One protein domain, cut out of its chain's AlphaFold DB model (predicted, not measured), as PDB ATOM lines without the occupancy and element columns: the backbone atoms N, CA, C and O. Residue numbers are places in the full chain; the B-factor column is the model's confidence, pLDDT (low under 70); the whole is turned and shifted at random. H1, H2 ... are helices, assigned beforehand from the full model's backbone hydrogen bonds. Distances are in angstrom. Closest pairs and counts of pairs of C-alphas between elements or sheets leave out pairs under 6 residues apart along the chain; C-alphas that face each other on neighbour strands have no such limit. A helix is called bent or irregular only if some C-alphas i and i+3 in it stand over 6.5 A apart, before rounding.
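What this domain is: This is residues 68 to 170 and 209 to 310 of the 317 residues of an uncharacterized protein of Ensete ventricosum (UniProt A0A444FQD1). Short helix H8 lies in the middle, with H2, H4 and H6 packed on it and the longest helix, H7, side by side with H6. Outside this bundle of roughly aligned helices, H3 packs on H4 at one end, H5 packs on H6 at the opposite end, and short H1 packs on H7; residues 120 to 125 stick out. The printed part has 205 residues with eight named helices, H1 to H8 in chain order, and no named strand: the class is all helix. It is compact, with a radius of gyration of the C-alphas of 17.4 A and spans of 50 by 42 by 36 A.

Where its parts are: Find C-alpha 255 at (35.055, 17.650, 23.912); from there H7 runs 33.1 A through residues 255 to 277, with a kink of 47 degrees near residue 271. It is irregular: C-alphas 270 and 273 are 7.7 A apart. Before it comes H6, residues 238 to 252, 21.7 A, and before that H5, residues 209 to 226, 25.5 A. H8, residues 294 to 303, ends at C-alpha 303, (28.166, 27.842, 34.200). H1, residues 68 to 73, begins at C-alpha 68, (18.410, 24.788, 17.308). Then look for H2, residues 76 to 95, 27.7 A; H3, residues 101 to 121, 28.5 A; and H4, residues 136 to 153, 26.0 A.

How they stand to each other: H7 belongs to a bundle, helices side by side, with H2, H4, H6 and H8. H6 and H7 form a hairpin at a shallow tilt of 10 degrees; their closest C-alphas, Phe 245 and Tyr 257, are 4.9 A apart. H7 and H8, also a hairpin, only just touch, with 3 pairs of C-alphas within 8 A, the closest being Ala 265 and Phe 301 at 7.0 A. H8 is the hub; its C-alpha 298 is 4.4 A from that of Ala 87 in H2, their closest pair. H8 touches H4, closest C-alphas Leu 142 and His 299 at 6.0 A, and touches H6 at Ser 239 and Met 297, 5.4 A. Further out, H3 and H4 form a hairpin, closest C-alphas Leu 108 and Ala 140 at 5.6 A, as do H5 and H6, Ala 220 and Val 244 at 6.5 A. H1 touches H7, closest C-alphas Leu 68 and Asp 270 at 6.1 A. H3 and H5 are apart. Every O i to N i+4 pair is within hydrogen-bond range in H1, H4, H5 and H8; H2 has 15 of 16, H3 15 of 17, H6 8 of 11 and H7 17 of 19.

The domain as a whole: The C-alphas farthest apart, Cys 73 and Asn 123, are 53.9 A apart. Residues 171 to 208 are not printed, and C-alphas 170 and 209 are 24.8 A apart across the cut. The links H3 to H4, H5 to H6 and H7 to H8 are long. Mean pLDDT of the printed part is 77.5; residues 94 to 128, 136, 150 to 170 and 209 to 211 are under 70.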
ATOM      1  N   LEU A  68      17.572  25.611  16.434       92.50
ATOM      2  CA  LEU A  68      18.410  24.788  17.308       92.50
ATOM      3  C   LEU A  68      19.708  24.359  16.614       92.50
ATOM      4  O   LEU A  68      20.782  24.511  17.189       92.50
ATOM      5  N   HIS A  69      19.634  23.873  15.371       91.06
ATOM      6  CA  HIS A  69      20.830  23.492  14.612       91.06
ATOM      7  C   HIS A  69      21.776  24.686  14.417       91.06
ATOM      8  O   HIS A  69      22.987  24.546  14.561       91.06
ATOM      9  N   SER A  70      21.231  25.879  14.159       91.38
ATOM     10  CA  SER A  70      22.026  27.107  14.068       91.38
ATOM     11  C   SER A  70      22.787  27.386  15.367       91.38
ATOM     12  O   SER A  70      23.975  27.697  15.317       91.38
ATOM     13  N   LEU A  71      22.147  27.210  16.530       92.88
ATOM     14  CA  LEU A  71      22.812  27.366  17.829       92.88
ATOM     15  C   LEU A  71      23.925  26.333  18.057       92.88
ATOM     16  O   LEU A  71      24.962  26.681  18.620       92.88
ATOM     17  N   LEU A  72      23.737  25.089  17.609       93.50
ATOM     18  CA  LEU A  72      24.742  24.027  17.741       93.50
ATOM     19  C   LEU A  72      25.997  24.301  16.896       93.50
ATOM     20  O   LEU A  72      27.103  24.041  17.372       93.50
ATOM     21  N   CYS A  73      25.838  24.868  15.696       92.88
ATOM     22  CA  CYS A  73      26.949  25.245  14.812       92.88
ATOM     23  C   CYS A  73      27.706  26.498  15.270       92.88
ATOM     24  O   CYS A  73      28.822  26.729  14.807       92.88
ATOM     25  N   LEU A  74      27.122  27.333  16.139       92.12
ATOM     26  CA  LEU A  74      27.771  28.575  16.556       92.12
ATOM     27  C   LEU A  74      29.095  28.296  17.277       92.12
ATOM     28  O   LEU A  74      29.130  27.411  18.144       92.12
ATOM     29  N   PRO A  75      30.139  29.103  17.003       92.44
ATOM     30  CA  PRO A  75      31.357  29.092  17.795       92.44
ATOM     31  C   PRO A  75      31.056  29.281  19.276       92.44
ATOM     32  O   PRO A  75      30.231  30.134  19.638       92.44
ATOM     33  N   TYR A  76      31.738  28.521  20.135       91.62
ATOM     34  CA  TYR A  76      31.449  28.514  21.569       91.62
ATOM     35  C   TYR A  76      31.514  29.925  22.173       91.62
ATOM     36  O   TYR A  76      30.651  30.293  22.962       91.62
ATOM     37  N   THR A  77      32.455  30.762  21.725       88.44
ATOM     38  CA  THR A  77      32.623  32.160  22.168       88.44
ATOM     39  C   THR A  77      31.399  33.043  21.895       88.44
ATOM     40  O   THR A  77      30.984  33.827  22.746       88.44
ATOM     41  N   LYS A  78      30.759  32.900  20.729       90.81
ATOM     42  CA  LYS A  78      29.519  33.627  20.400       90.81
ATOM     43  C   LYS A  78      28.322  33.047  21.148       90.81
ATOM     44  O   LYS A  78      27.392  33.771  21.511       90.81
ATOM     45  N   LEU A  79      28.330  31.735  21.374       92.25
ATOM     46  CA  LEU A  79      27.281  31.063  22.124       92.25
ATOM     47  C   LEU A  79      27.310  31.442  23.614       92.25
ATOM     48  O   LEU A  79      26.248  31.652  24.199       92.25
ATOM     49  N   THR A  80      28.491  31.623  24.215       90.44
ATOM     50  CA  THR A  80      28.612  32.068  25.612       90.44
ATOM     51  C   THR A  80      27.966  33.427  25.849       90.44
ATOM     52  O   THR A  80      27.306  33.608  26.871       90.44
ATOM     53  N   ASP A  81      28.044  34.352  24.889       88.38
ATOM     54  CA  ASP A  81      27.358  35.645  24.996       88.38
ATOM     55  C   ASP A  81      25.830  35.490  24.983       88.38
ATOM     56  O   ASP A  81      25.120  36.208  25.690       88.38
ATOM     57  N   LYS A  82      25.303  34.537  24.203       93.25
ATOM     58  CA  LYS A  82      23.867  34.222  24.196       93.25
ATOM     59  C   LYS A  82      23.423  33.621  25.529       93.25
ATOM     60  O   LYS A  82      22.394  34.044  26.051       93.25
ATOM     61  N   PHE A  83      24.201  32.697  26.099       93.00
ATOM     62  CA  PHE A  83      23.920  32.143  27.427       93.00
ATOM     63  C   PHE A  83      23.975  33.210  28.516       93.00
ATOM     64  O   PHE A  83      23.062  33.276  29.335       93.00
ATOM     65  N   LEU A  84      24.981  34.090  28.495       88.25
ATOM     66  CA  LEU A  84      25.088  35.178  29.461       88.25
ATOM     67  C   LEU A  84      23.867  36.104  29.399       88.25
ATOM     68  O   LEU A  84      23.265  36.381  30.433       88.25
ATOM     69  N   ARG A  85      23.458  36.542  28.203       88.56
ATOM     70  CA  ARG A  85      22.262  37.391  28.041       88.56
ATOM     71  C   ARG A  85      21.003  36.691  28.543       88.56
ATOM     72  O   ARG A  85      20.288  37.257  29.361       88.56
ATOM     73  N   ALA A  86      20.785  35.439  28.139       90.94
ATOM     74  CA  ALA A  86      19.633  34.663  28.588       90.94
ATOM     75  C   ALA A  86      19.615  34.470  30.114       90.94
ATOM     76  O   ALA A  86      18.566  34.597  30.746       90.94
ATOM     77  N   ALA A  87      20.773  34.209  30.727       86.38
ATOM     78  CA  ALA A  87      20.897  34.098  32.174       86.38
ATOM     79  C   ALA A  87      20.569  35.413  32.887       86.38
ATOM     80  O   ALA A  87      19.883  35.400  33.907       86.38
ATOM     81  N   LEU A  88      21.038  36.548  32.360       81.62
ATOM     82  CA  LEU A  88      20.755  37.869  32.920       81.62
ATOM     83  C   LEU A  88      19.274  38.239  32.780       81.62
ATOM     84  O   LEU A  88      18.689  38.707  33.756       81.62
ATOM     85  N   ASP A  89      18.647  37.940  31.643       83.44
ATOM     86  CA  ASP A  89      17.209  38.148  31.439       83.44
ATOM     87  C   ASP A  89      16.373  37.300  32.412       83.44
ATOM     88  O   ASP A  89      15.395  37.772  32.998       83.44
ATOM     89  N   LEU A  90      16.763  36.039  32.637       79.50
ATOM     90  CA  LEU A  90      16.118  35.173  33.629       79.50
ATOM     91  C   LEU A  90      16.356  35.663  35.056       79.50
ATOM     92  O   LEU A  90      15.427  35.669  35.860       79.50
ATOM     93  N   LYS A  91      17.573  36.115  35.372       76.75
ATOM     94  CA  LYS A  91      17.905  36.723  36.665       76.75
ATOM     95  C   LYS A  91      17.003  37.927  36.936       76.75
ATOM     96  O   LYS A  91      16.494  38.045  38.047       76.75
ATOM     97  N   GLU A  92      16.771  38.790  35.945       73.31
ATOM     98  CA  GLU A  92      15.855  39.933  36.074       73.31
ATOM     99  C   GLU A  92      14.418  39.486  36.377       73.31
ATOM    100  O   GLU A  92      13.778  40.054  37.263       73.31
ATOM    101  N   LYS A  93      13.931  38.422  35.722       74.62
ATOM    102  CA  LYS A  93      12.600  37.845  35.991       74.62
ATOM    103  C   LYS A  93      12.489  37.225  37.388       74.62
ATOM    104  O   LYS A  93      11.476  37.407  38.052       74.62
ATOM    105  N   VAL A  94      13.520  36.502  37.833       68.94
ATOM    106  CA  VAL A  94      13.550  35.808  39.134       68.94
ATOM    107  C   VAL A  94      13.685  36.797  40.292       68.94
ATOM    108  O   VAL A  94      12.998  36.666  41.302       68.94
ATOM    109  N   ALA A  95      14.589  37.770  40.167       60.78
ATOM    110  CA  ALA A  95      14.900  38.708  41.239       60.78
ATOM    111  C   ALA A  95      13.957  39.921  41.272       60.78
ATOM    112  O   ALA A  95      13.996  40.661  42.248       60.78
ATOM    113  N   LEU A  96      13.133  40.137  40.236       58.16
ATOM    114  CA  LEU A  96      12.219  41.280  40.090       58.16
ATOM    115  C   LEU A  96      12.903  42.661  40.225       58.16
ATOM    116  O   LEU A  96      12.241  43.657  40.505       58.16
ATOM    117  N   PHE A  97      14.222  42.742  40.005       52.44
ATOM    118  CA  PHE A  97      15.000  43.981  40.076       52.44
ATOM    119  C   PHE A  97      16.052  44.047  38.964       52.44
ATOM    120  O   PHE A  97      16.903  43.164  38.831       52.44
ATOM    121  N   ARG A  98      16.036  45.149  38.202       52.53
ATOM    122  CA  ARG A  98      17.133  45.545  37.310       52.53
ATOM    123  C   ARG A  98      18.217  46.219  38.133       52.53
ATOM    124  O   ARG A  98      17.982  47.286  38.690       52.53
ATOM    125  N   CYS A  99      19.395  45.609  38.209       51.72
ATOM    126  CA  CYS A  99      20.510  46.176  38.959       51.72
ATOM    127  C   CYS A  99      21.830  46.086  38.194       51.72
ATOM    128  O   CYS A  99      22.172  45.038  37.643       51.72
ATOM    129  N   SER A 100      22.561  47.207  38.195       57.72
ATOM    130  CA  SER A 100      23.944  47.318  37.721       57.72
ATOM    131  C   SER A 100      24.876  46.380  38.503       57.72
ATOM    132  O   SER A 100      24.520  45.901  39.582       57.72
ATOM    133  N   LEU A 101      26.099  46.141  38.007       56.72
ATOM    134  CA  LEU A 101      27.096  45.309  38.705       56.72
ATOM    135  C   LEU A 101      27.345  45.761  40.154       56.72
ATOM    136  O   LEU A 101      27.395  44.925  41.054       56.72
ATOM    137  N   SER A 102      27.442  47.073  40.392       56.47
ATOM    138  CA  SER A 102      27.591  47.641  41.738       56.47
ATOM    139  C   SER A 102      26.365  47.383  42.617       56.47
ATOM    140  O   SER A 102      26.499  47.119  43.812       56.47
ATOM    141  N   CYS A 103      25.167  47.373  42.026       56.78
ATOM    142  CA  CYS A 103      23.944  47.021  42.732       56.78
ATOM    143  C   CYS A 103      23.817  45.504  42.985       56.78
ATOM    144  O   CYS A 103      23.210  45.132  43.980       56.78
ATOM    145  N   MET A 104      24.426  44.610  42.189       61.09
ATOM    146  CA  MET A 104      24.350  43.155  42.437       61.09
ATOM    147  C   MET A 104      24.947  42.747  43.789       61.09
ATOM    148  O   MET A 104      24.354  41.921  44.478       61.09
ATOM    149  N   LEU A 105      26.056  43.366  44.210       60.00
ATOM    150  CA  LEU A 105      26.615  43.181  45.556       60.00
ATOM    151  C   LEU A 105      25.643  43.662  46.641       60.00
ATOM    152  O   LEU A 105      25.461  42.984  47.647       60.00
ATOM    153  N   CYS A 106      24.973  44.794  46.414       58.34
ATOM    154  CA  CYS A 106      23.965  45.325  47.329       58.34
ATOM    155  C   CYS A 106      22.719  44.427  47.392       58.34
ATOM    156  O   CYS A 106      22.241  44.130  48.479       58.34
ATOM    157  N   CYS A 107      22.227  43.921  46.257       59.09
ATOM    158  CA  CYS A 107      21.115  42.973  46.184       59.09
ATOM    159  C   CYS A 107      21.458  41.641  46.848       59.09
ATOM    160  O   CYS A 107      20.630  41.103  47.578       59.09
ATOM    161  N   LEU A 108      22.667  41.121  46.624       62.31
ATOM    162  CA  LEU A 108      23.160  39.916  47.283       62.31
ATOM    163  C   LEU A 108      23.234  40.131  48.794       62.31
ATOM    164  O   LEU A 108      22.681  39.342  49.555       62.31
ATOM    165  N   TYR A 109      23.856  41.230  49.223       59.00
ATOM    166  CA  TYR A 109      23.950  41.612  50.625       59.00
ATOM    167  C   TYR A 109      22.567  41.807  51.251       59.00
ATOM    168  O   TYR A 109      22.327  41.326  52.351       59.00
ATOM    169  N   TYR A 110      21.624  42.432  50.547       60.97
ATOM    170  CA  TYR A 110      20.254  42.633  51.010       60.97
ATOM    171  C   TYR A 110      19.469  41.319  51.091       60.97
ATOM    172  O   TYR A 110      18.789  41.096  52.088       60.97
ATOM    173  N   CYS A 111      19.590  40.427  50.101       58.94
ATOM    174  CA  CYS A 111      18.976  39.096  50.133       58.94
ATOM    175  C   CYS A 111      19.538  38.260  51.288       58.94
ATOM    176  O   CYS A 111      18.772  37.675  52.050       58.94
ATOM    177  N   LEU A 112      20.862  38.249  51.468       58.81
ATOM    178  CA  LEU A 112      21.516  37.559  52.579       58.81
ATOM    179  C   LEU A 112      21.136  38.179  53.926       58.81
ATOM    180  O   LEU A 112      20.805  37.449  54.853       58.81
ATOM    181  N   LEU A 113      21.104  39.509  54.040       54.66
ATOM    182  CA  LEU A 113      20.639  40.200  55.241       54.66
ATOM    183  C   LEU A 113      19.170  39.917  55.535       54.66
ATOM    184  O   LEU A 113      18.824  39.801  56.703       54.66
ATOM    185  N   GLN A 114      18.302  39.840  54.524       56.62
ATOM    186  CA  GLN A 114      16.907  39.460  54.724       56.62
ATOM    187  C   GLN A 114      16.812  38.026  55.231       56.62
ATOM    188  O   GLN A 114      16.160  37.812  56.245       56.62
ATOM    189  N   VAL A 115      17.502  37.070  54.600       56.03
ATOM    190  CA  VAL A 115      17.552  35.684  55.087       56.03
ATOM    191  C   VAL A 115      18.056  35.660  56.531       56.03
ATOM    192  O   VAL A 115      17.353  35.163  57.396       56.03
ATOM    193  N   VAL A 116      19.194  36.289  56.835       51.09
ATOM    194  CA  VAL A 116      19.778  36.298  58.185       51.09
ATOM    195  C   VAL A 116      18.874  36.991  59.209       51.09
ATOM    196  O   VAL A 116      18.673  36.466  60.301       51.09
ATOM    197  N   LYS A 117      18.293  38.153  58.889       49.38
ATOM    198  CA  LYS A 117      17.398  38.871  59.810       49.38
ATOM    199  C   LYS A 117      16.126  38.080  60.104       49.38
ATOM    200  O   LYS A 117      15.695  38.053  61.254       49.38
ATOM    201  N   GLU A 118      15.558  37.432  59.094       49.78
ATOM    202  CA  GLU A 118      14.305  36.682  59.202       49.78
ATOM    203  C   GLU A 118      14.501  35.264  59.772       49.78
ATOM    204  O   GLU A 118      13.572  34.732  60.371       49.78
ATOM    205  N   THR A 119      15.690  34.654  59.639       41.72
ATOM    206  CA  THR A 119      15.988  33.323  60.209       41.72
ATOM    207  C   THR A 119      16.701  33.368  61.563       41.72
ATOM    208  O   THR A 119      16.530  32.437  62.345       41.72
ATOM    209  N   TRP A 120      17.503  34.402  61.855       42.84
ATOM    210  CA  TRP A 120      18.335  34.471  63.073       42.84
ATOM    211  C   TRP A 120      17.963  35.590  64.053       42.84
ATOM    212  O   TRP A 120      18.222  35.436  65.243       42.84
ATOM    213  N   LEU A 121      17.389  36.716  63.601       43.53
ATOM    214  CA  LEU A 121      17.245  37.917  64.446       43.53
ATOM    215  C   LEU A 121      15.799  38.299  64.797       43.53
ATOM    216  O   LEU A 121      15.604  39.083  65.726       43.53
ATOM    217  N   ARG A 122      14.772  37.809  64.085       39.91
ATOM    218  CA  ARG A 122      13.400  38.306  64.280       39.91
ATOM    219  C   ARG A 122      12.325  37.245  64.005       39.91
ATOM    220  O   ARG A 122      12.245  36.714  62.907       39.91
ATOM    221  N   ASN A 123      11.423  37.024  64.969       43.97
ATOM    222  CA  ASN A 123      10.175  36.239  64.841       43.97
ATOM    223  C   ASN A 123       9.138  36.917  63.899       43.97
ATOM    224  O   ASN A 123       8.012  37.193  64.310       43.97
ATOM    225  N   GLY A 124       9.502  37.259  62.654       43.03
ATOM    226  CA  GLY A 124       8.840  38.335  61.900       43.03
ATOM    227  C   GLY A 124       8.539  38.131  60.411       43.03
ATOM    228  O   GLY A 124       8.617  39.111  59.687       43.03
ATOM    229  N   ARG A 125       8.143  36.926  59.972       49.41
ATOM    230  CA  ARG A 125       7.448  36.588  58.698       49.41
ATOM    231  C   ARG A 125       7.408  37.680  57.592       49.41
ATOM    232  O   ARG A 125       6.342  38.248  57.342       49.41
ATOM    233  N   ARG A 126       8.486  37.885  56.823       56.78
ATOM    234  CA  ARG A 126       8.394  38.425  55.438       56.78
ATOM    235  C   ARG A 126       8.805  37.432  54.355       56.78
ATOM    236  O   ARG A 126       8.140  37.364  53.323       56.78
ATOM    237  N   VAL A 127       9.834  36.620  54.590       55.75
ATOM    238  CA  VAL A 127      10.265  35.568  53.655       55.75
ATOM    239  C   VAL A 127       9.682  34.231  54.112       55.75
ATOM    240  O   VAL A 127      10.072  33.699  55.146       55.75
ATOM    241  N   LYS A 128       8.714  33.692  53.360       65.50
ATOM    242  CA  LYS A 128       8.039  32.426  53.717       65.50
ATOM    243  C   LYS A 128       8.906  31.187  53.472       65.50
ATOM    244  O   LYS A 128       8.723  30.187  54.154       65.50
ATOM    245  N   ASP A 129       9.826  31.254  52.511       70.44
ATOM    246  CA  ASP A 129      10.759  30.175  52.185       70.44
ATOM    247  C   ASP A 129      12.179  30.731  52.040       70.44
ATOM    248  O   ASP A 129      12.468  31.517  51.138       70.44
ATOM    249  N   PHE A 130      13.058  30.331  52.954       73.25
ATOM    250  CA  PHE A 130      14.457  30.754  53.027       73.25
ATOM    251  C   PHE A 130      15.427  29.701  52.469       73.25
ATOM    252  O   PHE A 130      16.636  29.911  52.497       73.25
ATOM    253  N   THR A 131      14.931  28.555  51.996       75.12
ATOM    254  CA  THR A 131      15.779  27.436  51.575       75.12
ATOM    255  C   THR A 131      16.555  27.748  50.296       75.12
ATOM    256  O   THR A 131      16.141  28.572  49.480       75.12
ATOM    257  N   LEU A 132      17.683  27.061  50.092       74.19
ATOM    258  CA  LEU A 132      18.386  27.097  48.806       74.19
ATOM    259  C   LEU A 132      17.539  26.451  47.701       74.19
ATOM    260  O   LEU A 132      17.541  26.922  46.571       74.19
ATOM    261  N   TYR A 133      16.810  25.386  48.047       79.50
ATOM    262  CA  TYR A 133      16.049  24.572  47.107       79.50
ATOM    263  C   TYR A 133      14.963  25.396  46.395       79.50
ATOM    264  O   TYR A 133      14.968  25.518  45.167       79.50
ATOM    265  N   THR A 134      14.085  26.036  47.173       80.25
ATOM    266  CA  THR A 134      12.898  26.738  46.656       80.25
ATOM    267  C   THR A 134      12.717  28.176  47.124       80.25
ATOM    268  O   THR A 134      11.765  28.839  46.701       80.25
ATOM    269  N   GLY A 135      13.611  28.660  47.982       74.81
ATOM    270  CA  GLY A 135      13.467  29.923  48.690       74.81
ATOM    271  C   GLY A 135      14.471  31.006  48.299       74.81
ATOM    272  O   GLY A 135      15.196  30.920  47.307       74.81
ATOM    273  N   ALA A 136      14.511  32.049  49.128       68.75
ATOM    274  CA  ALA A 136      15.303  33.259  48.902       68.75
ATOM    275  C   ALA A 136      16.823  33.019  48.856       68.75
ATOM    276  O   ALA A 136      17.535  33.753  48.170       68.75
ATOM    277  N   LEU A 137      17.330  31.987  49.543       70.31
ATOM    278  CA  LEU A 137      18.747  31.628  49.470       70.31
ATOM    279  C   LEU A 137      19.123  31.112  48.073       70.31
ATOM    280  O   LEU A 137      20.221  31.396  47.606       70.31
ATOM    281  N   GLY A 138      18.202  30.437  47.374       71.00
ATOM    282  CA  GLY A 138      18.369  30.050  45.970       71.00
ATOM    283  C   GLY A 138      18.566  31.261  45.060       71.00
ATOM    284  O   GLY A 138      19.512  31.310  44.273       71.00
ATOM    285  N   THR A 139      17.735  32.292  45.232       70.81
ATOM    286  CA  THR A 139      17.876  33.566  44.512       70.81
ATOM    287  C   THR A 139      19.194  34.264  44.845       70.81
ATOM    288  O   THR A 139      19.884  34.727  43.940       70.81
ATOM    289  N   ALA A 140      19.582  34.318  46.123       70.50
ATOM    290  CA  ALA A 140      20.859  34.900  46.537       70.50
ATOM    291  C   ALA A 140      22.048  34.166  45.898       70.50
ATOM    292  O   ALA A 140      22.964  34.801  45.378       70.50
ATOM    293  N   PHE A 141      22.007  32.833  45.869       77.94
ATOM    294  CA  PHE A 141      23.034  32.016  45.235       77.94
ATOM    295  C   PHE A 141      23.123  32.264  43.720       77.94
ATOM    296  O   PHE A 141      24.221  32.430  43.189       77.94
ATOM    297  N   LEU A 142      21.984  32.395  43.026       75.19
ATOM    298  CA  LEU A 142      21.957  32.792  41.615       75.19
ATOM    299  C   LEU A 142      22.575  34.183  41.392       75.19
ATOM    300  O   LEU A 142      23.372  34.355  40.472       75.19
ATOM    301  N   LEU A 143      22.236  35.173  42.227       72.00
ATOM    302  CA  LEU A 143      22.800  36.527  42.133       72.00
ATOM    303  C   LEU A 143      24.315  36.527  42.336       72.00
ATOM    304  O   LEU A 143      25.035  37.202  41.600       72.00
ATOM    305  N   PHE A 144      24.799  35.753  43.308       78.88
ATOM    306  CA  PHE A 144      26.226  35.582  43.543       78.88
ATOM    307  C   PHE A 144      26.924  34.965  42.325       78.88
ATOM    308  O   PHE A 144      27.945  35.485  41.873       78.88
ATOM    309  N   LYS A 145      26.336  33.920  41.730       79.94
ATOM    310  CA  LYS A 145      26.881  33.308  40.514       79.94
ATOM    311  C   LYS A 145      26.915  34.287  39.339       79.94
ATOM    312  O   LYS A 145      27.925  34.378  38.649       79.94
ATOM    313  N   ALA A 146      25.846  35.058  39.136       73.12
ATOM    314  CA  ALA A 146      25.788  36.069  38.079       73.12
ATOM    315  C   ALA A 146      26.873  37.139  38.263       73.12
ATOM    316  O   ALA A 146      27.525  37.537  37.300       73.12
ATOM    317  N   TYR A 147      27.104  37.564  39.509       74.00
ATOM    318  CA  TYR A 147      28.187  38.481  39.848       74.00
ATOM    319  C   TYR A 147      29.562  37.911  39.460       74.00
ATOM    320  O   TYR A 147      30.311  38.597  38.765       74.00
ATOM    321  N   GLN A 148      29.864  36.657  39.822       75.69
ATOM    322  CA  GLN A 148      31.121  35.995  39.442       75.69
ATOM    323  C   GLN A 148      31.305  35.950  37.917       75.69
ATOM    324  O   GLN A 148      32.345  36.364  37.406       75.69
ATOM    325  N   SER A 149      30.283  35.514  37.176       71.56
ATOM    326  CA  SER A 149      30.361  35.376  35.716       71.56
ATOM    327  C   SER A 149      30.514  36.718  34.986       71.56
ATOM    328  O   SER A 149      31.249  36.800  34.003       71.56
ATOM    329  N   CYS A 150      29.875  37.792  35.465       69.25
ATOM    330  CA  CYS A 150      30.021  39.125  34.871       69.25
ATOM    331  C   CYS A 150      31.390  39.769  35.145       69.25
ATOM    332  O   CYS A 150      31.878  40.531  34.310       69.25
ATOM    333  N   PHE A 151      32.008  39.500  36.299       62.59
ATOM    334  CA  PHE A 151      33.335  40.039  36.630       62.59
ATOM    335  C   PHE A 151      34.437  39.381  35.789       62.59
ATOM    336  O   PHE A 151      35.359  40.049  35.321       62.59
ATOM    337  N   VAL A 152      34.277  38.084  35.509       55.34
ATOM    338  CA  VAL A 152      35.185  37.315  34.651       55.34
ATOM    339  C   VAL A 152      35.086  37.741  33.180       55.34
ATOM    340  O   VAL A 152      36.120  37.860  32.527       55.34
ATOM    341  N   HIS A 153      33.886  38.039  32.661       52.78
ATOM    342  CA  HIS A 153      33.715  38.547  31.283       52.78
ATOM    343  C   HIS A 153      34.377  39.928  31.079       52.78
ATOM    344  O   HIS A 153      34.865  40.220  29.995       52.78
ATOM    345  N   ASN A 154      34.505  40.730  32.146       50.31
ATOM    346  CA  ASN A 154      35.184  42.036  32.141       50.31
ATOM    347  C   ASN A 154      36.668  41.989  32.579       50.31
ATOM    348  O   ASN A 154      37.268  43.035  32.821       50.31
ATOM    349  N   GLY A 155      37.279  40.800  32.682       46.19
ATOM    350  CA  GLY A 155      38.732  40.653  32.837       46.19
ATOM    351  C   GLY A 155      39.302  40.806  34.251       46.19
ATOM    352  O   GLY A 155      40.508  41.005  34.384       46.19
ATOM    353  N   CYS A 156      38.501  40.688  35.317       37.44
ATOM    354  CA  CYS A 156      39.012  40.773  36.687       37.44
ATOM    355  C   CYS A 156      38.701  39.488  37.477       37.44
ATOM    356  O   CYS A 156      37.550  39.073  37.612       37.44
ATOM    357  N   LEU A 157      39.750  38.814  37.958       33.97
ATOM    358  CA  LEU A 157      39.672  37.556  38.701       33.97
ATOM    359  C   LEU A 157      39.494  37.838  40.193       33.97
ATOM    360  O   LEU A 157      40.413  38.329  40.844       33.97
ATOM    361  N   ILE A 158      38.354  37.446  40.761       35.66
ATOM    362  CA  ILE A 158      38.258  37.181  42.200       35.66
ATOM    363  C   ILE A 158      37.601  35.815  42.372       35.66
ATOM    364  O   ILE A 158      36.380  35.667  42.308       35.66
ATOM    365  N   GLY A 159      38.441  34.801  42.578       37.72
ATOM    366  CA  GLY A 159      38.028  33.488  43.051       37.72
ATOM    367  C   GLY A 159      37.590  33.579  44.508       37.72
ATOM    368  O   GLY A 159      38.362  33.290  45.413       37.72
ATOM    369  N   LEU A 160      36.350  34.001  44.740       33.00
ATOM    370  CA  LEU A 160      35.649  33.723  45.988       33.00
ATOM    371  C   LEU A 160      34.855  32.435  45.771       33.00
ATOM    372  O   LEU A 160      33.700  32.471  45.352       33.00
ATOM    373  N   SER A 161      35.490  31.288  46.010       36.16
ATOM    374  CA  SER A 161      34.768  30.049  46.299       36.16
ATOM    375  C   SER A 161      33.992  30.291  47.586       36.16
ATOM    376  O   SER A 161      34.559  30.366  48.676       36.16
ATOM    377  N   VAL A 162      32.696  30.538  47.452       37.31
ATOM    378  CA  VAL A 162      31.837  30.768  48.599       37.31
ATOM    379  C   VAL A 162      31.491  29.416  49.215       37.31
ATOM    380  O   VAL A 162      30.540  28.752  48.815       37.31
ATOM    381  N   ASP A 163      32.261  29.049  50.235       34.22
ATOM    382  CA  ASP A 163      31.873  28.087  51.265       34.22
ATOM    383  C   ASP A 163      30.765  28.714  52.147       34.22
ATOM    384  O   ASP A 163      30.967  28.978  53.333       34.22
ATOM    385  N   LEU A 164      29.585  29.033  51.586       31.95
ATOM    386  CA  LEU A 164      28.438  29.471  52.396       31.95
ATOM    387  C   LEU A 164      27.518  28.298  52.745       31.95
ATOM    388  O   LEU A 164      26.605  27.933  52.013       31.95
ATOM    389  N   VAL A 165      27.781  27.809  53.956       31.30
ATOM    390  CA  VAL A 165      26.833  27.449  55.019       31.30
ATOM    391  C   VAL A 165      25.772  26.399  54.681       31.30
ATOM    392  O   VAL A 165      24.715  26.649  54.105       31.30
ATOM    393  N   TRP A 166      26.045  25.218  55.233       30.73
ATOM    394  CA  TRP A 166      25.147  24.094  55.425       30.73
ATOM    395  C   TRP A 166      23.780  24.465  55.999       30.73
ATOM    396  O   TRP A 166      23.647  24.860  57.156       30.73
ATOM    397  N   SER A 167      22.742  24.196  55.205       28.94
ATOM    398  CA  SER A 167      21.426  23.856  55.735       28.94
ATOM    399  C   SER A 167      21.394  22.365  56.073       28.94
ATOM    400  O   SER A 167      21.938  21.527  55.355       28.94
ATOM    401  N   ARG A 168      20.767  22.044  57.202       33.19
ATOM    402  CA  ARG A 168      20.810  20.781  57.955       33.19
ATOM    403  C   ARG A 168      20.092  19.585  57.303       33.19
ATOM    404  O   ARG A 168      19.600  18.706  58.003       33.19
ATOM    405  N   HIS A 169      20.093  19.506  55.980       31.53
ATOM    406  CA  HIS A 169      19.725  18.307  55.236       31.53
ATOM    407  C   HIS A 169      20.871  17.947  54.299       31.53
ATOM    408  O   HIS A 169      20.905  18.327  53.133       31.53
ATOM    409  N   VAL A 170      21.843  17.223  54.860       31.83
ATOM    410  CA  VAL A 170      22.905  16.564  54.101       31.83
ATOM    411  C   VAL A 170      22.226  15.604  53.141       31.83
ATOM    412  O   VAL A 170      21.647  14.609  53.574       31.83
ATOM    413  N   ASP A 209      39.007   4.419  39.937       61.88
ATOM    414  CA  ASP A 209      38.850   5.359  38.814       61.88
ATOM    415  C   ASP A 209      38.238   4.751  37.537       61.88
ATOM    416  O   ASP A 209      37.297   5.309  36.974       61.88
ATOM    417  N   GLU A 210      38.698   3.578  37.083       61.28
ATOM    418  CA  GLU A 210      38.278   3.050  35.771       61.28
ATOM    419  C   GLU A 210      36.847   2.498  35.750       61.28
ATOM    420  O   GLU A 210      36.092   2.756  34.810       61.28
ATOM    421  N   GLN A 211      36.434   1.757  36.785       67.56
ATOM    422  CA  GLN A 211      35.086   1.169  36.823       67.56
ATOM    423  C   GLN A 211      34.005   2.239  36.983       67.56
ATOM    424  O   GLN A 211      32.887   2.084  36.488       67.56
ATOM    425  N   ILE A 212      34.333   3.334  37.663       73.94
ATOM    426  CA  ILE A 212      33.388   4.414  37.937       73.94
ATOM    427  C   ILE A 212      33.328   5.387  36.784       73.94
ATOM    428  O   ILE A 212      32.230   5.834  36.458       73.94
ATOM    429  N   LEU A 213      34.459   5.647  36.124       77.69
ATOM    430  CA  LEU A 213      34.441   6.363  34.864       77.69
ATOM    431  C   LEU A 213      33.579   5.607  33.849       77.69
ATOM    432  O   LEU A 213      32.614   6.182  33.361       77.69
ATOM    433  N   GLY A 214      33.820   4.310  33.626       79.62
ATOM    434  CA  GLY A 214      33.002   3.503  32.712       79.62
ATOM    435  C   GLY A 214      31.507   3.512  33.068       79.62
ATOM    436  O   GLY A 214      30.657   3.724  32.206       79.62
ATOM    437  N   ALA A 215      31.158   3.375  34.352       79.69
ATOM    438  CA  ALA A 215      29.767   3.481  34.795       79.69
ATOM    439  C   ALA A 215      29.166   4.883  34.571       79.69
ATOM    440  O   ALA A 215      27.994   5.001  34.208       79.69
ATOM    441  N   ALA A 216      29.951   5.947  34.769       82.75
ATOM    442  CA  ALA A 216      29.530   7.321  34.523       82.75
ATOM    443  C   ALA A 216      29.316   7.591  33.025       82.75
ATOM    444  O   ALA A 216      28.351   8.262  32.658       82.75
ATOM    445  N   GLU A 217      30.154   7.029  32.153       87.81
ATOM    446  CA  GLU A 217      29.970   7.096  30.702       87.81
ATOM    447  C   GLU A 217      28.686   6.391  30.252       87.81
ATOM    448  O   GLU A 217      27.917   6.950  29.465       87.81
ATOM    449  N   GLU A 218      28.410   5.193  30.776       84.69
ATOM    450  CA  GLU A 218      27.161   4.473  30.499       84.69
ATOM    451  C   GLU A 218      25.939   5.247  31.006       84.69
ATOM    452  O   GLU A 218      24.946   5.399  30.286       84.69
ATOM    453  N   ALA A 219      26.018   5.829  32.206       81.81
ATOM    454  CA  ALA A 219      24.974   6.711  32.717       81.81
ATOM    455  C   ALA A 219      24.768   7.926  31.797       81.81
ATOM    456  O   ALA A 219      23.631   8.288  31.491       81.81
ATOM    457  N   ALA A 220      25.845   8.517  31.277       89.06
ATOM    458  CA  ALA A 220      25.759   9.630  30.342       89.06
ATOM    459  C   ALA A 220      25.127   9.247  28.999       89.06
ATOM    460  O   ALA A 220      24.443  10.083  28.411       89.06
ATOM    461  N   LYS A 221      25.264   8.003  28.519       91.00
ATOM    462  CA  LYS A 221      24.520   7.512  27.338       91.00
ATOM    463  C   LYS A 221      23.010   7.463  27.604       91.00
ATOM    464  O   LYS A 221      22.204   7.842  26.747       91.00
ATOM    465  N   VAL A 222      22.607   7.059  28.811       90.19
ATOM    466  CA  VAL A 222      21.194   7.094  29.228       90.19
ATOM    467  C   VAL A 222      20.688   8.535  29.307       90.19
ATOM    468  O   VAL A 222      19.612   8.839  28.794       90.19
ATOM    469  N   VAL A 223      21.474   9.442  29.889       92.38
ATOM    470  CA  VAL A 223      21.125  10.868  29.960       92.38
ATOM    471  C   VAL A 223      21.082  11.494  28.566       92.38
ATOM    472  O   VAL A 223      20.172  12.259  28.287       92.38
ATOM    473  N   TRP A 224      21.977  11.129  27.648       95.38
ATOM    474  CA  TRP A 224      21.938  11.621  26.268       95.38
ATOM    475  C   TRP A 224      20.643  11.220  25.563       95.38
ATOM    476  O   TRP A 224      19.987  12.057  24.952       95.38
ATOM    477  N   SER A 225      20.224   9.965  25.703       90.12
ATOM    478  CA  SER A 225      19.030   9.454  25.021       90.12
ATOM    479  C   SER A 225      17.703   9.868  25.672       90.12
ATOM    480  O   SER A 225      16.700  10.000  24.971       90.12
ATOM    481  N   ARG A 226      17.661  10.048  27.002       90.50
ATOM    482  CA  ARG A 226      16.403  10.222  27.769       90.50
ATOM    483  C   ARG A 226      16.409  11.396  28.751       90.50
ATOM    484  O   ARG A 226      15.442  11.597  29.480       90.50
ATOM    485  N   GLY A 227      17.490  12.167  28.799       91.50
ATOM    486  CA  GLY A 227      17.697  13.254  29.759       91.50
ATOM    487  C   GLY A 227      17.062  14.587  29.369       91.50
ATOM    488  O   GLY A 227      17.035  15.493  30.203       91.50
ATOM    489  N   LEU A 228      16.496  14.718  28.164       95.88
ATOM    490  CA  LEU A 228      15.668  15.865  27.774       95.88
ATOM    491  C   LEU A 228      14.280  15.786  28.429       95.88
ATOM    492  O   LEU A 228      13.254  15.680  27.763       95.88
ATOM    493  N   LEU A 229      14.242  15.775  29.759       94.06
ATOM    494  CA  LEU A 229      13.012  15.662  30.538       94.06
ATOM    495  C   LEU A 229      12.042  16.801  30.199       94.06
ATOM    496  O   LEU A 229      12.454  17.930  29.936       94.06
ATOM    497  N   LYS A 230      10.733  16.553  30.300       96.19
ATOM    498  CA  LYS A 230       9.701  17.598  30.161       96.19
ATOM    499  C   LYS A 230       9.637  18.526  31.389       96.19
ATOM    500  O   LYS A 230       8.556  18.862  31.864       96.19
ATOM    501  N   ARG A 231      10.792  18.909  31.946       94.62
ATOM    502  CA  ARG A 231      10.961  19.762  33.132       94.62
ATOM    503  C   ARG A 231      12.230  20.603  33.000       94.62
ATOM    504  O   ARG A 231      13.254  20.099  32.548       94.62
ATOM    505  N   VAL A 232      12.179  21.858  33.437       94.38
ATOM    506  CA  VAL A 232      13.289  22.807  33.241       94.38
ATOM    507  C   VAL A 232      14.403  22.696  34.292       94.38
ATOM    508  O   VAL A 232      15.570  22.854  33.948       94.38
ATOM    509  N   GLY A 233      14.054  22.429  35.555       89.00
ATOM    510  CA  GLY A 233      14.913  22.652  36.725       89.00
ATOM    511  C   GLY A 233      16.145  21.754  36.891       89.00
ATOM    512  O   GLY A 233      16.475  20.911  36.056       89.00
ATOM    513  N   ILE A 234      16.830  21.953  38.018       91.31
ATOM    514  CA  ILE A 234      18.082  21.277  38.389       91.31
ATOM    515  C   ILE A 234      17.834  19.921  39.063       91.31
ATOM    516  O   ILE A 234      18.574  18.978  38.823       91.31
ATOM    517  N   CYS A 235      16.799  19.780  39.893       90.38
ATOM    518  CA  CYS A 235      16.601  18.553  40.669       90.38
ATOM    519  C   CYS A 235      16.229  17.339  39.796       90.38
ATOM    520  O   CYS A 235      16.647  16.218  40.072       90.38
ATOM    521  N   HIS A 236      15.416  17.554  38.761       87.62
ATOM    522  CA  HIS A 236      14.875  16.499  37.893       87.62
ATOM    523  C   HIS A 236      14.386  17.082  36.562       87.62
ATOM    524  O   HIS A 236      13.274  16.810  36.100       87.62
ATOM    525  N   GLY A 237      15.208  17.938  35.966       92.25
ATOM    526  CA  GLY A 237      14.948  18.569  34.678       92.25
ATOM    527  C   GLY A 237      16.185  18.592  33.794       92.25
ATOM    528  O   GLY A 237      17.242  18.068  34.151       92.25
ATOM    529  N   ILE A 238      16.041  19.201  32.619       97.38
ATOM    530  CA  ILE A 238      17.120  19.274  31.628       97.38
ATOM    531  C   ILE A 238      18.334  19.995  32.216       97.38
ATOM    532  O   ILE A 238      19.456  19.548  32.005       97.38
ATOM    533  N   SER A 239      18.118  21.051  33.012       96.31
ATOM    534  CA  SER A 239      19.216  21.859  33.549       96.31
ATOM    535  C   SER A 239      20.143  21.044  34.452       96.31
ATOM    536  O   SER A 239      21.360  21.154  34.337       96.31
ATOM    537  N   GLY A 240      19.581  20.187  35.308       91.88
ATOM    538  CA  GLY A 240      20.357  19.283  36.161       91.88
ATOM    539  C   GLY A 240      21.068  18.194  35.372       91.88
ATOM    540  O   GLY A 240      22.241  17.919  35.604       91.88
ATOM    541  N   ASN A 241      20.380  17.612  34.390       94.25
ATOM    542  CA  ASN A 241      20.946  16.560  33.550       94.25
ATOM    543  C   ASN A 241      22.145  17.044  32.724       94.25
ATOM    544  O   ASN A 241      23.073  16.270  32.502       94.25
ATOM    545  N   THR A 242      22.177  18.319  32.328       97.88
ATOM    546  CA  THR A 242      23.329  18.919  31.637       97.88
ATOM    547  C   THR A 242      24.624  18.788  32.443       97.88
ATOM    548  O   THR A 242      25.689  18.571  31.862       97.88
ATOM    549  N   TYR A 243      24.550  18.855  33.779       94.75
ATOM    550  CA  TYR A 243      25.733  18.745  34.631       94.75
ATOM    551  C   TYR A 243      26.403  17.376  34.566       94.75
ATOM    552  O   TYR A 243      27.606  17.312  34.762       94.75
ATOM    553  N   VAL A 244      25.698  16.301  34.193       92.31
ATOM    554  CA  VAL A 244      26.332  14.988  33.962       92.31
ATOM    555  C   VAL A 244      27.432  15.102  32.906       92.31
ATOM    556  O   VAL A 244      28.533  14.579  33.077       92.31
ATOM    557  N   PHE A 245      27.156  15.836  31.829       96.00
ATOM    558  CA  PHE A 245      28.123  16.060  30.763       96.00
ATOM    559  C   PHE A 245      29.204  17.067  31.164       96.00
ATOM    560  O   PHE A 245      30.367  16.866  30.833       96.00
ATOM    561  N   LEU A 246      28.861  18.113  31.920       93.38
ATOM    562  CA  LEU A 246      29.855  19.059  32.435       93.38
ATOM    563  C   LEU A 246      30.845  18.389  33.400       93.38
ATOM    564  O   LEU A 246      32.051  18.604  33.282       93.38
ATOM    565  N   SER A 247      30.368  17.524  34.297       89.31
ATOM    566  CA  SER A 247      31.210  16.740  35.206       89.31
ATOM    567  C   SER A 247      32.132  15.794  34.436       89.31
ATOM    568  O   SER A 247      33.328  15.750  34.715       89.31
ATOM    569  N   LEU A 248      31.618  15.086  33.422       89.56
ATOM    570  CA  LEU A 248      32.441  14.210  32.579       89.56
ATOM    571  C   LEU A 248      33.446  14.980  31.720       89.56
ATOM    572  O   LEU A 248      34.582  14.532  31.562       89.56
ATOM    573  N   TYR A 249      33.072  16.148  31.199       95.19
ATOM    574  CA  TYR A 249      33.998  17.026  30.486       95.19
ATOM    575  C   TYR A 249      35.134  17.480  31.404       95.19
ATOM    576  O   TYR A 249      36.301  17.358  31.043       95.19
ATOM    577  N   ARG A 250      34.810  17.934  32.617       90.75
ATOM    578  CA  ARG A 250      35.805  18.338  33.617       90.75
ATOM    579  C   ARG A 250      36.725  17.195  34.034       90.75
ATOM    580  O   ARG A 250      37.912  17.427  34.232       90.75
ATOM    581  N   LEU A 251      36.177  15.990  34.183       85.81
ATOM    582  CA  LEU A 251      36.931  14.811  34.603       85.81
ATOM    583  C   LEU A 251      37.856  14.288  33.497       85.81
ATOM    584  O   LEU A 251      38.963  13.850  33.784       85.81
ATOM    585  N   THR A 252      37.407  14.315  32.241       89.31
ATOM    586  CA  THR A 252      38.065  13.579  31.145       89.31
ATOM    587  C   THR A 252      38.716  14.473  30.094       89.31
ATOM    588  O   THR A 252      39.487  13.986  29.274       89.31
ATOM    589  N   GLY A 253      38.365  15.759  30.048       89.62
ATOM    590  CA  GLY A 253      38.784  16.699  29.005       89.62
ATOM    591  C   GLY A 253      38.172  16.448  27.620       89.62
ATOM    592  O   GLY A 253      38.444  17.211  26.694       89.62
ATOM    593  N   ARG A 254      37.335  15.413  27.439       93.69
ATOM    594  CA  ARG A 254      36.781  15.051  26.126       93.69
ATOM    595  C   ARG A 254      35.701  16.023  25.670       93.69
ATOM    596  O   ARG A 254      34.655  16.172  26.304       93.69
ATOM    597  N   VAL A 255      35.933  16.631  24.510       94.88
ATOM    598  CA  VAL A 255      35.055  17.650  23.912       94.88
ATOM    599  C   VAL A 255      33.660  17.128  23.553       94.88
ATOM    600  O   VAL A 255      32.725  17.919  23.487       94.88
ATOM    601  N   GLU A 256      33.483  15.812  23.399       95.44
ATOM    602  CA  GLU A 256      32.169  15.195  23.169       95.44
ATOM    603  C   GLU A 256      31.181  15.512  24.303       95.44
ATOM    604  O   GLU A 256      30.018  15.830  24.058       95.44
ATOM    605  N   TYR A 257      31.643  15.510  25.557       96.50
ATOM    606  CA  TYR A 257      30.782  15.824  26.692       96.50
ATOM    607  C   TYR A 257      30.480  17.314  26.760       96.50
ATOM    608  O   TYR A 257      29.347  17.698  27.046       96.50
ATOM    609  N   LEU A 258      31.446  18.165  26.408       97.00
ATOM    610  CA  LEU A 258      31.179  19.592  26.271       97.00
ATOM    611  C   LEU A 258      30.122  19.857  25.193       97.00
ATOM    612  O   LEU A 258      29.213  20.658  25.406       97.00
ATOM    613  N   TYR A 259      30.193  19.148  24.066       97.56
ATOM    614  CA  TYR A 259      29.187  19.235  23.015       97.56
ATOM    615  C   TYR A 259      27.801  18.796  23.508       97.56
ATOM    616  O   TYR A 259      26.819  19.502  23.289       97.56
ATOM    617  N   ARG A 260      27.693  17.681  24.238       98.12
ATOM    618  CA  ARG A 260      26.404  17.238  24.798       98.12
ATOM    619  C   ARG A 260      25.831  18.237  25.806       98.12
ATOM    620  O   ARG A 260      24.631  18.514  25.776       98.12
ATOM    621  N   ALA A 261      26.686  18.835  26.641       98.25
ATOM    622  CA  ALA A 261      26.291  19.918  27.539       98.25
ATOM    623  C   ALA A 261      25.784  21.143  26.756       98.25
ATOM    624  O   ALA A 261      24.698  21.662  27.033       98.25
ATOM    625  N   LYS A 262      26.535  21.555  25.723       97.81
ATOM    626  CA  LYS A 262      26.166  22.610  24.765       97.81
ATOM    627  C   LYS A 262      24.805  22.325  24.143       97.81
ATOM    628  O   LYS A 262      23.967  23.222  24.111       97.81
ATOM    629  N   ALA A 263      24.551  21.094  23.710       98.25
ATOM    630  CA  ALA A 263      23.309  20.711  23.058       98.25
ATOM    631  C   ALA A 263      22.091  20.825  23.984       98.25
ATOM    632  O   ALA A 263      21.090  21.438  23.612       98.25
ATOM    633  N   PHE A 264      22.192  20.336  25.222       98.50
ATOM    634  CA  PHE A 264      21.113  20.454  26.211       98.50
ATOM    635  C   PHE A 264      20.840  21.916  26.592       98.50
ATOM    636  O   PHE A 264      19.683  22.336  26.676       98.50
ATOM    637  N   ALA A 265      21.892  22.721  26.763       98.38
ATOM    638  CA  ALA A 265      21.748  24.148  27.027       98.38
ATOM    639  C   ALA A 265      21.138  24.902  25.827       98.38
ATOM    640  O   ALA A 265      20.275  25.758  26.019       98.38
ATOM    641  N   CYS A 266      21.516  24.563  24.589       98.25
ATOM    642  CA  CYS A 266      20.913  25.134  23.378       98.25
ATOM    643  C   CYS A 266      19.438  24.748  23.240       98.25
ATOM    644  O   CYS A 266      18.625  25.600  22.893       98.25
ATOM    645  N   PHE A 267      19.074  23.503  23.560       98.38
ATOM    646  CA  PHE A 267      17.677  23.066  23.584       98.38
ATOM    647  C   PHE A 267      16.846  23.921  24.550       98.38
ATOM    648  O   PHE A 267      15.760  24.378  24.193       98.38
ATOM    649  N   LEU A 268      17.364  24.173  25.756       98.19
ATOM    650  CA  LEU A 268      16.709  25.048  26.729       98.19
ATOM    651  C   LEU A 268      16.588  26.485  26.210       98.19
ATOM    652  O   LEU A 268      15.507  27.066  26.276       98.19
ATOM    653  N   LEU A 269      17.671  27.037  25.665       97.38
ATOM    654  CA  LEU A 269      17.706  28.400  25.136       97.38
ATOM    655  C   LEU A 269      16.706  28.612  23.986       97.38
ATOM    656  O   LEU A 269      16.044  29.646  23.939       97.38
ATOM    657  N   ASP A 270      16.597  27.640  23.082       97.31
ATOM    658  CA  ASP A 270      15.739  27.695  21.894       97.31
ATOM    659  C   ASP A 270      14.267  27.409  22.219       97.31
ATOM    660  O   ASP A 270      13.374  28.106  21.741       97.31
ATOM    661  N   ARG A 271      13.994  26.389  23.048       97.12
ATOM    662  CA  ARG A 271      12.651  25.789  23.142       97.12
ATOM    663  C   ARG A 271      11.966  25.934  24.492       97.12
ATOM    664  O   ARG A 271      10.741  25.827  24.530       97.12
ATOM    665  N   ALA A 272      12.688  26.153  25.597       96.06
ATOM    666  CA  ALA A 272      12.088  26.057  26.935       96.06
ATOM    667  C   ALA A 272      10.913  27.025  27.128       96.06
ATOM    668  O   ALA A 272       9.866  26.615  27.619       96.06
ATOM    669  N   ASN A 273      11.053  28.283  26.691       92.94
ATOM    670  CA  ASN A 273       9.997  29.290  26.836       92.94
ATOM    671  C   ASN A 273       8.699  28.870  26.128       92.94
ATOM    672  O   ASN A 273       7.632  28.920  26.737       92.94
ATOM    673  N   GLN A 274       8.802  28.414  24.875       96.06
ATOM    674  CA  GLN A 274       7.646  27.973  24.096       96.06
ATOM    675  C   GLN A 274       7.032  26.702  24.691       96.06
ATOM    676  O   GLN A 274       5.829  26.639  24.913       96.06
ATOM    677  N   LEU A 275       7.858  25.709  25.037       96.81
ATOM    678  CA  LEU A 275       7.376  24.450  25.610       96.81
ATOM    679  C   LEU A 275       6.691  24.644  26.970       96.81
ATOM    680  O   LEU A 275       5.744  23.918  27.273       96.81
ATOM    681  N   ILE A 276       7.153  25.597  27.783       93.44
ATOM    682  CA  ILE A 276       6.498  25.975  29.041       93.44
ATOM    683  C   ILE A 276       5.160  26.666  28.764       93.44
ATOM    684  O   ILE A 276       4.165  26.315  29.394       93.44
ATOM    685  N   ALA A 277       5.119  27.615  27.822       94.44
ATOM    686  CA  ALA A 277       3.890  28.322  27.454       94.44
ATOM    687  C   ALA A 277       2.809  27.369  26.913       94.44
ATOM    688  O   ALA A 277       1.641  27.499  27.269       94.44
ATOM    689  N   ASP A 278       3.217  26.361  26.141       96.44
ATOM    690  CA  ASP A 278       2.330  25.339  25.575       96.44
ATOM    691  C   ASP A 278       1.926  24.249  26.589       96.44
ATOM    692  O   ASP A 278       1.217  23.306  26.240       96.44
ATOM    693  N   GLY A 279       2.427  24.297  27.831       94.38
ATOM    694  CA  GLY A 279       2.181  23.269  28.850       94.38
ATOM    695  C   GLY A 279       2.863  21.921  28.575       94.38
ATOM    696  O   GLY A 279       2.602  20.935  29.264       94.38
ATOM    697  N   ARG A 280       3.761  21.855  27.586       95.75
ATOM    698  CA  ARG A 280       4.504  20.642  27.197       95.75
ATOM    699  C   ARG A 280       5.754  20.410  28.044       95.75
ATOM    700  O   ARG A 280       6.287  19.302  28.044       95.75
ATOM    701  N   MET A 281       6.238  21.437  28.740       95.94
ATOM    702  CA  MET A 281       7.342  21.373  29.698       95.94
ATOM    703  C   MET A 281       6.912  21.995  31.027       95.94
ATOM    704  O   MET A 281       6.448  23.129  31.081       95.94
ATOM    705  N   HIS A 282       7.121  21.269  32.122       95.00
ATOM    706  CA  HIS A 282       6.831  21.751  33.465       95.00
ATOM    707  C   HIS A 282       7.883  22.776  33.913       95.00
ATOM    708  O   HIS A 282       9.080  22.471  33.967       95.00
ATOM    709  N   SER A 283       7.442  23.974  34.297       89.75
ATOM    710  CA  SER A 283       8.318  25.059  34.759       89.75
ATOM    711  C   SER A 283       8.779  24.921  36.214       89.75
ATOM    712  O   SER A 283       9.624  25.697  36.643       89.75
ATOM    713  N   GLY A 284       8.257  23.936  36.948       89.31
ATOM    714  CA  GLY A 284       8.532  23.692  38.370       89.31
ATOM    715  C   GLY A 284       7.344  24.112  39.233       89.31
ATOM    716  O   GLY A 284       6.626  25.036  38.860       89.31
ATOM    717  N   ASP A 285       7.121  23.444  40.368       89.94
ATOM    718  CA  ASP A 285       6.020  23.805  41.281       89.94
ATOM    719  C   ASP A 285       6.234  25.228  41.816       89.94
ATOM    720  O   ASP A 285       5.292  25.994  42.027       89.94
ATOM    721  N   ARG A 286       7.509  25.619  41.949       85.25
ATOM    722  CA  ARG A 286       7.949  27.004  42.118       85.25
ATOM    723  C   ARG A 286       8.764  27.447  40.899       85.25
ATOM    724  O   ARG A 286       9.983  27.249  40.883       85.25
ATOM    725  N   PRO A 287       8.133  28.099  39.903       86.75
ATOM    726  CA  PRO A 287       8.721  28.339  38.580       86.75
ATOM    727  C   PRO A 287      10.015  29.156  38.539       86.75
ATOM    728  O   PRO A 287      10.747  29.098  37.555       86.75
ATOM    729  N   TYR A 288      10.309  29.916  39.593       86.31
ATOM    730  CA  TYR A 288      11.508  30.755  39.711       86.31
ATOM    731  C   TYR A 288      12.477  30.269  40.797       86.31
ATOM    732  O   TYR A 288      13.418  30.974  41.143       86.31
ATOM    733  N   SER A 289      12.256  29.073  41.345       83.12
ATOM    734  CA  SER A 289      13.162  28.468  42.318       83.12
ATOM    735  C   SER A 289      14.453  27.960  41.685       83.12
ATOM    736  O   SER A 289      14.507  27.656  40.490       83.12
ATOM    737  N   MET A 290      15.488  27.830  42.517       85.19
ATOM    738  CA  MET A 290      16.802  27.337  42.115       85.19
ATOM    739  C   MET A 290      16.762  25.876  41.653       85.19
ATOM    740  O   MET A 290      17.362  25.547  40.637       85.19
ATOM    741  N   PHE A 291      16.056  24.994  42.368       88.44
ATOM    742  CA  PHE A 291      16.112  23.560  42.072       88.44
ATOM    743  C   PHE A 291      14.980  23.045  41.179       88.44
ATOM    744  O   PHE A 291      15.196  22.086  40.441       88.44
ATOM    745  N   GLU A 292      13.805  23.674  41.171       88.56
ATOM    746  CA  GLU A 292      12.678  23.216  40.339       88.56
ATOM    747  C   GLU A 292      12.491  24.070  39.085       88.56
ATOM    748  O   GLU A 292      11.988  23.576  38.074       88.56
ATOM    749  N   GLY A 293      12.881  25.343  39.165       87.62
ATOM    750  CA  GLY A 293      12.471  26.374  38.230       87.62
ATOM    751  C   GLY A 293      13.572  26.963  37.361       87.62
ATOM    752  O   GLY A 293      14.676  26.438  37.204       87.62
ATOM    753  N   GLN A 294      13.239  28.104  36.770       91.31
ATOM    754  CA  GLN A 294      14.050  28.816  35.790       91.31
ATOM    755  C   GLN A 294      15.300  29.473  36.390       91.31
ATOM    756  O   GLN A 294      16.224  29.787  35.643       91.31
ATOM    757  N   ALA A 295      15.380  29.650  37.715       86.50
ATOM    758  CA  ALA A 295      16.615  30.117  38.346       86.50
ATOM    759  C   ALA A 295      17.737  29.073  38.221       86.50
ATOM    760  O   ALA A 295      18.882  29.439  37.971       86.50
ATOM    761  N   GLY A 296      17.401  27.782  38.288       89.50
ATOM    762  CA  GLY A 296      18.340  26.698  38.002       89.50
ATOM    763  C   GLY A 296      18.825  26.686  36.551       89.50
ATOM    764  O   GLY A 296      20.010  26.495  36.294       89.50
ATOM    765  N   MET A 297      17.933  26.977  35.600       95.25
ATOM    766  CA  MET A 297      18.295  27.145  34.184       95.25
ATOM    767  C   MET A 297      19.223  28.344  33.966       95.25
ATOM    768  O   MET A 297      20.218  28.230  33.254       95.25
ATOM    769  N   ALA A 298      18.944  29.477  34.615       92.00
ATOM    770  CA  ALA A 298      19.832  30.636  34.585       92.00
ATOM    771  C   ALA A 298      21.211  30.301  35.170       92.00
ATOM    772  O   ALA A 298      22.228  30.694  34.606       92.00
ATOM    773  N   HIS A 299      21.253  29.539  36.267       91.56
ATOM    774  CA  HIS A 299      22.501  29.083  36.870       91.56
ATOM    775  C   HIS A 299      23.317  28.208  35.913       91.56
ATOM    776  O   HIS A 299      24.506  28.466  35.732       91.56
ATOM    777  N   LEU A 300      22.672  27.250  35.234       96.25
ATOM    778  CA  LEU A 300      23.323  26.445  34.201       96.25
ATOM    779  C   LEU A 300      23.919  27.332  33.099       96.25
ATOM    780  O   LEU A 300      25.078  27.160  32.738       96.25
ATOM    781  N   PHE A 301      23.160  28.294  32.567       96.38
ATOM    782  CA  PHE A 301      23.665  29.191  31.522       96.38
ATOM    783  C   PHE A 301      24.888  30.001  31.971       96.38
ATOM    784  O   PHE A 301      25.804  30.199  31.176       96.38
ATOM    785  N   LEU A 302      24.944  30.423  33.238       90.50
ATOM    786  CA  LEU A 302      26.128  31.085  33.797       90.50
ATOM    787  C   LEU A 302      27.335  30.143  33.877       90.50
ATOM    788  O   LEU A 302      28.459  30.583  33.641       90.50
ATOM    789  N   ASP A 303      27.114  28.865  34.179       94.62
ATOM    790  CA  ASP A 303      28.166  27.842  34.200       94.62
ATOM    791  C   ASP A 303      28.658  27.454  32.801       94.62
ATOM    792  O   ASP A 303      29.842  27.169  32.619       94.62
ATOM    793  N   MET A 304      27.799  27.533  31.782       95.88
ATOM    794  CA  MET A 304      28.189  27.296  30.388       95.88
ATOM    795  C   MET A 304      29.187  28.337  29.853       95.88
ATOM    796  O   MET A 304      29.854  28.069  28.855       95.88
ATOM    797  N   ILE A 305      29.345  29.492  30.512       92.94
ATOM    798  CA  ILE A 305      30.368  30.497  30.168       92.94
ATOM    799  C   ILE A 305      31.778  29.942  30.417       92.94
ATOM    800  O   ILE A 305      32.700  30.217  29.648       92.94
ATOM    801  N   ARG A 306      31.947  29.138  31.475       89.12
ATOM    802  CA  ARG A 306      33.209  28.485  31.845       89.12
ATOM    803  C   ARG A 306      32.964  27.028  32.234       89.12
ATOM    804  O   ARG A 306      32.985  26.687  33.417       89.12
ATOM    805  N   PRO A 307      32.775  26.138  31.247       93.25
ATOM    806  CA  PRO A 307      32.365  24.760  31.505       93.25
ATOM    807  C   PRO A 307      33.381  23.974  32.350       93.25
ATOM    808  O   PRO A 307      32.985  23.112  33.130       93.25
ATOM    809  N   SER A 308      34.677  24.296  32.276       89.19
ATOM    810  CA  SER A 308      35.728  23.684  33.107       89.19
ATOM    811  C   SER A 308      35.637  24.054  34.598       89.19
ATOM    812  O   SER A 308      36.073  23.292  35.463       89.19
ATOM    813  N   GLU A 309      35.040  25.203  34.918       86.62
ATOM    814  CA  GLU A 309      34.836  25.696  36.286       86.62
ATOM    815  C   GLU A 309      33.429  25.384  36.822       86.62
ATOM    816  O   GLU A 309      33.158  25.617  37.999       86.62
ATOM    817  N   SER A 310      32.544  24.830  35.989       90.25
ATOM    818  CA  SER A 310      31.161  24.525  36.365       90.25
ATOM    819  C   SER A 310      31.064  23.532  37.528       90.25
ATOM    820  O   SER A 310      31.912  22.642  37.685       90.25
TER     821      SER A 310